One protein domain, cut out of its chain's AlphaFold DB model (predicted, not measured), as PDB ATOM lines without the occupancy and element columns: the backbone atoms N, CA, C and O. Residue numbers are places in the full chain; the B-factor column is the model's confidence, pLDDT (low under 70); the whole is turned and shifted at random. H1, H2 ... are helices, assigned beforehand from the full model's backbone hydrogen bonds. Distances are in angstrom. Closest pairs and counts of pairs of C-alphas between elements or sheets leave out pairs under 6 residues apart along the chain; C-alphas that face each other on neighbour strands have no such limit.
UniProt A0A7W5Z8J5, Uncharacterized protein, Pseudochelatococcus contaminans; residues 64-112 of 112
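What this domain is: This is residues 64 to 112 of the 112 residues of an uncharacterized protein of Pseudochelatococcus contaminans (UniProt A0A7W5Z8J5). Two helices stand about perpendicular, the first turn of H2 packing on residues 70 to 74 of H1. Between them residues 77 to 86 loop out past the end of H1 and come back, and residues 103 to 112 form a tail from the far end of H2. The printed part has 49 residues with two named helices, H1 then H2, and no named strand; the class is all helix. The whole is loose, with a radius of gyration of the C-alphas of 12.9 A, and flat, spanning 31 by 27 by 13 A.

Where its parts are: H1, residues 64 to 76, begins at C-alpha 64 (145.823, 187.704, 96.815) and is 18.9 A long from first to last C-alpha. H2, residues 87 to 102, is 22.5 A long and ends at C-alpha 102 (153.086, 187.870, 121.398).

How they stand to each other: H1 and H2 touch, through residues 70 to 74 of H1 and 87 to 90 of H2 alone; their closest C-alphas, those of Leu 70 and Gln 87, are 6.0 A apart. Their lines stand about perpendicular, at 75 degrees. In H1 and H2 every O i to N i+4 pair is within hydrogen-bond range.

The domain as a whole: The C-alphas farthest apart, those of Ala 65 and Asp 112, are 39.5 A apart. The printed part has no cut, and the link from H1 to H2 is short. Residues 103 to 112 have pLDDT under 70.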
ATOM      1  N   PRO A  64     146.897 188.542  97.365       91.00
ATOM      2  CA  PRO A  64     145.823 187.704  96.815       91.00
ATOM      3  C   PRO A  64     145.920 186.217  97.181       91.00
ATOM      4  O   PRO A  64     144.913 185.606  97.519       91.00
ATOM      5  N   ALA A  65     147.134 185.662  97.228       91.81
ATOM      6  CA  ALA A  65     147.365 184.265  97.607       91.81
ATOM      7  C   ALA A  65     146.817 183.915  99.009       91.81
ATOM      8  O   ALA A  65     146.376 182.794  99.263       91.81
ATOM      9  N   TYR A  66     146.796 184.879  99.936       89.19
ATOM     10  CA  TYR A  66     146.215 184.657 101.260       89.19
ATOM     11  C   TYR A  66     144.684 184.659 101.230       89.19
ATOM     12  O   TYR A  66     144.064 183.936 102.002       89.19
ATOM     13  N   TRP A  67     144.059 185.414 100.324       88.44
ATOM     14  CA  TRP A  67     142.604 185.392 100.165       88.44
ATOM     15  C   TRP A  67     142.109 184.054  99.619       88.44
ATOM     16  O   TRP A  67     141.134 183.516 100.140       88.44
ATOM     17  N   GLU A  68     142.821 183.482  98.648       91.12
ATOM     18  CA  GLU A  68     142.501 182.165  98.080       91.12
ATOM     19  C   GLU A  68     142.600 181.053  99.135       91.12
ATOM     20  O   GLU A  68     141.698 180.229  99.273       91.12
ATOM     21  N   THR A  69     143.656 181.072  99.954       91.25
ATOM     22  CA  THR A  69     143.834 180.075 101.024       91.25
ATOM     23  C   THR A  69     142.799 180.228 102.140       91.25
ATOM     24  O   THR A  69     142.275 179.228 102.633       91.25
ATOM     25  N   LEU A  70     142.440 181.461 102.520       88.75
ATOM     26  CA  LEU A  70     141.346 181.716 103.463       88.75
ATOM     27  C   LEU A  70     139.998 181.256 102.907       88.75
ATOM     28  O   LEU A  70     139.167 180.738 103.653       88.75
ATOM     29  N   GLU A  71     139.765 181.425 101.607       89.75
ATOM     30  CA  GLU A  71     138.570 180.917 100.949       89.75
ATOM     31  C   GLU A  71     138.522 179.384 100.968       89.75
ATOM     32  O   GLU A  71     137.521 178.812 101.409       89.75
ATOM     33  N   GLU A  72     139.606 178.705 100.605       91.50
ATOM     34  CA  GLU A  72     139.697 177.245 100.668       91.50
ATOM     35  C   GLU A  72     139.456 176.720 102.095       91.50
ATOM     36  O   GLU A  72     138.664 175.794 102.309       91.50
ATOM     37  N   LEU A  73     140.074 177.357 103.094       89.50
ATOM     38  CA  LEU A  73     139.870 177.036 104.506       89.50
ATOM     39  C   LEU A  73     138.428 177.282 104.947       89.50
ATOM     40  O   LEU A  73     137.865 176.457 105.662       89.50
ATOM     41  N   SER A  74     137.802 178.370 104.499       87.62
ATOM     42  CA  SER A  74     136.406 178.665 104.827       87.62
ATOM     43  C   SER A  74     135.448 177.588 104.312       87.62
ATOM     44  O   SER A  74     134.441 177.310 104.956       87.62
ATOM     45  N   PHE A  75     135.745 176.959 103.168       86.56
ATOM     46  CA  PHE A  75     134.925 175.880 102.615       86.56
ATOM     47  C   PHE A  75     135.124 174.549 103.340       86.56
ATOM     48  O   PHE A  75     134.171 173.777 103.477       86.56
ATOM     49  N   ARG A  76     136.348 174.269 103.798       87.88
ATOM     50  CA  ARG A  76     136.679 173.029 104.515       87.88
ATOM     51  C   ARG A  76     136.234 173.061 105.970       87.88
ATOM     52  O   ARG A  76     135.737 172.059 106.483       87.88
ATOM     53  N   THR A  77     136.406 174.199 106.627       85.50
ATOM     54  CA  THR A  77     136.125 174.347 108.051       85.50
ATOM     55  C   THR A  77     134.635 174.561 108.267       85.50
ATOM     56  O   THR A  77     134.015 175.462 107.696       85.50
ATOM     57  N   ARG A  78     134.050 173.730 109.130       85.56
ATOM     58  CA  ARG A  78     132.686 173.914 109.615       85.56
ATOM     59  C   ARG A  78     132.714 174.296 111.080       85.56
ATOM     60  O   ARG A  78     133.459 173.719 111.865       85.56
ATOM     61  N   ASP A  79     131.865 175.252 111.425       81.88
ATOM     62  CA  ASP A  79     131.572 175.593 112.807       81.88
ATOM     63  C   ASP A  79     130.988 174.378 113.552       81.88
ATOM     64  O   ASP A  79     130.439 173.471 112.918       81.88
ATOM     65  N   PRO A  80     130.991 174.371 114.897       78.25
ATOM     66  CA  PRO A  80     130.323 173.328 115.688       78.25
ATOM     67  C   PRO A  80     128.815 173.228 115.390       78.25
ATOM     68  O   PRO A  80     128.202 172.188 115.600       78.25
ATOM     69  N   GLN A  81     128.220 174.293 114.845       78.31
ATOM     70  CA  GLN A  81     126.841 174.319 114.347       78.31
ATOM     71  C   GLN A  81     126.700 173.837 112.886       78.31
ATOM     72  O   GLN A  81     125.635 173.975 112.290       78.31
ATOM     73  N   GLY A  82     127.774 173.330 112.275       80.88
ATOM     74  CA  GLY A  82     127.811 172.816 110.904       80.88
ATOM     75  C   GLY A  82     127.806 173.880 109.801       80.88
ATOM     76  O   GLY A  82     127.757 173.526 108.623       80.88
ATOM     77  N   LYS A  83     127.847 175.170 110.154       87.06
ATOM     78  CA  LYS A  83     127.847 176.288 109.198       87.06
ATOM     79  C   LYS A  83     129.249 176.549 108.650       87.06
ATOM     80  O   LYS A  83     130.242 176.258 109.310       87.06
ATOM     81  N   ARG A  84     129.316 177.113 107.442       85.69
ATOM     82  CA  ARG A  84     130.568 177.604 106.853       85.69
ATOM     83  C   ARG A  84     131.139 178.700 107.750       85.69
ATOM     84  O   ARG A  84     130.424 179.650 108.070       85.69
ATOM     85  N   VAL A  85     132.411 178.576 108.111       87.56
ATOM     86  CA  VAL A  85     133.122 179.621 108.852       87.56
ATOM     87  C   VAL A  85     133.441 180.769 107.888       87.56
ATOM     88  O   VAL A  85     134.054 180.517 106.851       87.56
ATOM     89  N   PRO A  86     133.027 182.017 108.165       89.75
ATOM     90  CA  PRO A  86     133.352 183.148 107.302       89.75
ATOM     91  C   PRO A  86     134.842 183.520 107.407       89.75
ATOM     92  O   PRO A  86     135.483 183.281 108.433       89.75
ATOM     93  N   GLN A  87     135.394 184.129 106.354       88.75
ATOM     94  CA  GLN A  87     136.816 184.503 106.296       88.75
ATOM     95  C   GLN A  87     137.203 185.456 107.433       88.75
ATOM     96  O   GLN A  87     138.261 185.309 108.037       88.75
ATOM     97  N   GLU A  88     136.315 186.383 107.788       87.75
ATOM     98  CA  GLU A  88     136.519 187.348 108.867       87.75
ATOM     99  C   GLU A  88     136.732 186.656 110.217       87.75
ATOM    100  O   GLU A  88     137.533 187.114 111.031       87.75
ATOM    101  N   ARG A  89     136.053 185.524 110.444       87.56
ATOM    102  CA  ARG A  89     136.208 184.731 111.666       87.56
ATOM    103  C   ARG A  89     137.549 184.004 111.696       87.56
ATOM    104  O   ARG A  89     138.211 184.025 112.729       87.56
ATOM    105  N   LEU A  90     137.988 183.445 110.567       88.44
ATOM    106  CA  LEU A  90     139.313 182.823 110.453       88.44
ATOM    107  C   LEU A  90     140.435 183.840 110.703       88.44
ATOM    108  O   LEU A  90     141.389 183.554 111.425       88.44
ATOM    109  N   VAL A  91     140.303 185.048 110.152       88.19
ATOM    110  CA  VAL A  91     141.260 186.138 110.385       88.19
ATOM    111  C   VAL A  91     141.262 186.557 111.857       88.19
ATOM    112  O   VAL A  91     142.331 186.735 112.436       88.19
ATOM    113  N   ALA A  92     140.091 186.669 112.491       86.81
ATOM    114  CA  ALA A  92     139.998 186.991 113.913       86.81
ATOM    115  C   ALA A  92     140.673 185.930 114.800       86.81
ATOM    116  O   ALA A  92     141.409 186.276 115.722       86.81
ATOM    117  N   GLU A  93     140.485 184.642 114.505       86.81
ATOM    118  CA  GLU A  93     141.146 183.551 115.231       86.81
ATOM    119  C   GLU A  93     142.666 183.572 115.041       86.81
ATOM    120  O   GLU A  93     143.410 183.447 116.016       86.81
ATOM    121  N   ALA A  94     143.145 183.814 113.817       86.88
ATOM    122  CA  ALA A  94     144.571 183.962 113.544       86.88
ATOM    123  C   ALA A  94     145.185 185.141 114.319       86.88
ATOM    124  O   ALA A  94     146.274 185.014 114.882       86.88
ATOM    125  N   LEU A  95     144.473 186.270 114.402       85.31
ATOM    126  CA  LEU A  95     144.887 187.415 115.214       85.31
ATOM    127  C   LEU A  95     144.886 187.086 116.709       85.31
ATOM    128  O   LEU A  95     145.823 187.461 117.403       85.31
ATOM    129  N   ASN A  96     143.901 186.338 117.206       86.44
ATOM    130  CA  ASN A  96     143.881 185.895 118.601       86.44
ATOM    131  C   ASN A  96     145.072 184.983 118.928       86.44
ATOM    132  O   ASN A  96     145.709 185.168 119.964       86.44
ATOM    133  N   LEU A  97     145.419 184.042 118.043       87.19
ATOM    134  CA  LEU A  97     146.617 183.205 118.189       87.19
ATOM    135  C   LEU A  97     147.900 184.042 118.154       87.19
ATOM    136  O   LEU A  97     148.826 183.787 118.924       87.19
ATOM    137  N   LEU A  98     147.950 185.061 117.292       85.38
ATOM    138  CA  LEU A  98     149.062 186.003 117.235       85.38
ATOM    139  C   LEU A  98     149.183 186.783 118.550       85.38
ATOM    140  O   LEU A  98     150.265 186.851 119.128       85.38
ATOM    141  N   PHE A  99     148.083 187.327 119.063       84.25
ATOM    142  CA  PHE A  99     148.071 188.060 120.326       84.25
ATOM    143  C   PHE A  99     148.430 187.170 121.513       84.25
ATOM    144  O   PHE A  99     149.190 187.611 122.369       84.25
ATOM    145  N   ALA A 100     147.982 185.913 121.527       82.31
ATOM    146  CA  ALA A 100     148.389 184.934 122.531       82.31
ATOM    147  C   ALA A 100     149.895 184.633 122.460       82.31
ATOM    148  O   ALA A 100     150.562 184.570 123.489       82.31
ATOM    149  N   LYS A 101     150.453 184.496 121.250       83.50
ATOM    150  CA  LYS A 101     151.883 184.229 121.039       83.50
ATOM    151  C   LYS A 101     152.775 185.415 121.422       83.50
ATOM    152  O   LYS A 101     153.875 185.206 121.924       83.50
ATOM    153  N   TYR A 102     152.319 186.640 121.169       80.62
ATOM    154  CA  TYR A 102     153.086 187.870 121.398       80.62
ATOM    155  C   TYR A 102     152.627 188.664 122.639       80.62
ATOM    156  O   TYR A 102     153.089 189.780 122.848       80.62
ATOM    157  N   ASN A 103     151.770 188.076 123.480       64.06
ATOM    158  CA  ASN A 103     151.294 188.602 124.765       64.06
ATOM    159  C   ASN A 103     150.677 190.019 124.704       64.06
ATOM    160  O   ASN A 103     150.941 190.867 125.557       64.06
ATOM    161  N   PHE A 104     149.837 190.277 123.697       58.25
ATOM    162  CA  PHE A 104     148.944 191.446 123.678       58.25
ATOM    163  C   PHE A 104     147.659 191.132 124.471       58.25
ATOM    164  O   PHE A 104     147.214 189.982 124.453       58.25
ATOM    165  N   PRO A 105     147.032 192.107 125.167       59.00
ATOM    166  CA  PRO A 105     145.834 191.847 125.963       59.00
ATOM    167  C   PRO A 105     144.698 191.310 125.078       59.00
ATOM    168  O   PRO A 105     144.233 191.975 124.155       59.00
ATOM    169  N   VAL A 106     144.273 190.078 125.365       58.88
ATOM    170  CA  VAL A 106     143.215 189.352 124.651       58.88
ATOM    171  C   VAL A 106     141.875 190.056 124.878       58.88
ATOM    172  O   VAL A 106     141.346 190.037 125.988       58.88
ATOM    173  N   VAL A 107     141.305 190.657 123.830       59.16
ATOM    174  CA  VAL A 107     139.944 191.216 123.862       59.16
ATOM    175  C   VAL A 107     138.953 190.051 123.866       59.16
ATOM    176  O   VAL A 107     138.692 189.440 122.832       59.16
ATOM    177  N   ARG A 108     138.433 189.695 125.043       64.12
ATOM    178  CA  ARG A 108     137.339 188.724 125.179       64.12
ATOM    179  C   ARG A 108     136.002 189.442 124.960       64.12
ATOM    180  O   ARG A 108     135.738 190.444 125.619       64.12
ATOM    181  N   GLU A 109     135.156 188.927 124.065       60.62
ATOM    182  CA  GLU A 109     133.719 189.248 124.046       60.62
ATOM    183  C   GLU A 109     133.094 188.656 125.320       60.62
ATOM    184  O   GLU A 109     132.762 187.475 125.363       60.62
ATOM    185  N   GLY A 110     133.023 189.436 126.397       57.28
ATOM    186  CA  GLY A 110     132.441 188.982 127.661       57.28
ATOM    187  C   GLY A 110     132.947 189.786 128.849       57.28
ATOM    188  O   GLY A 110     133.770 189.298 129.619       57.28
ATOM    189  N   GLY A 111     132.466 191.019 128.964       51.69
ATOM    190  CA  GLY A 111     132.536 191.831 130.173       51.69
ATOM    191  C   GLY A 111     131.146 192.405 130.407       51.69
ATOM    192  O   GLY A 111     130.801 193.370 129.730       51.69
ATOM    193  N   ASP A 112     130.414 191.734 131.301       40.19
ATOM    194  CA  ASP A 112     129.037 191.966 131.781       40.19
ATOM    195  C   ASP A 112     127.880 191.915 130.759       40.19
ATOM    196  O   ASP A 112     127.822 192.725 129.806       40.19
TER     197      ASP A 112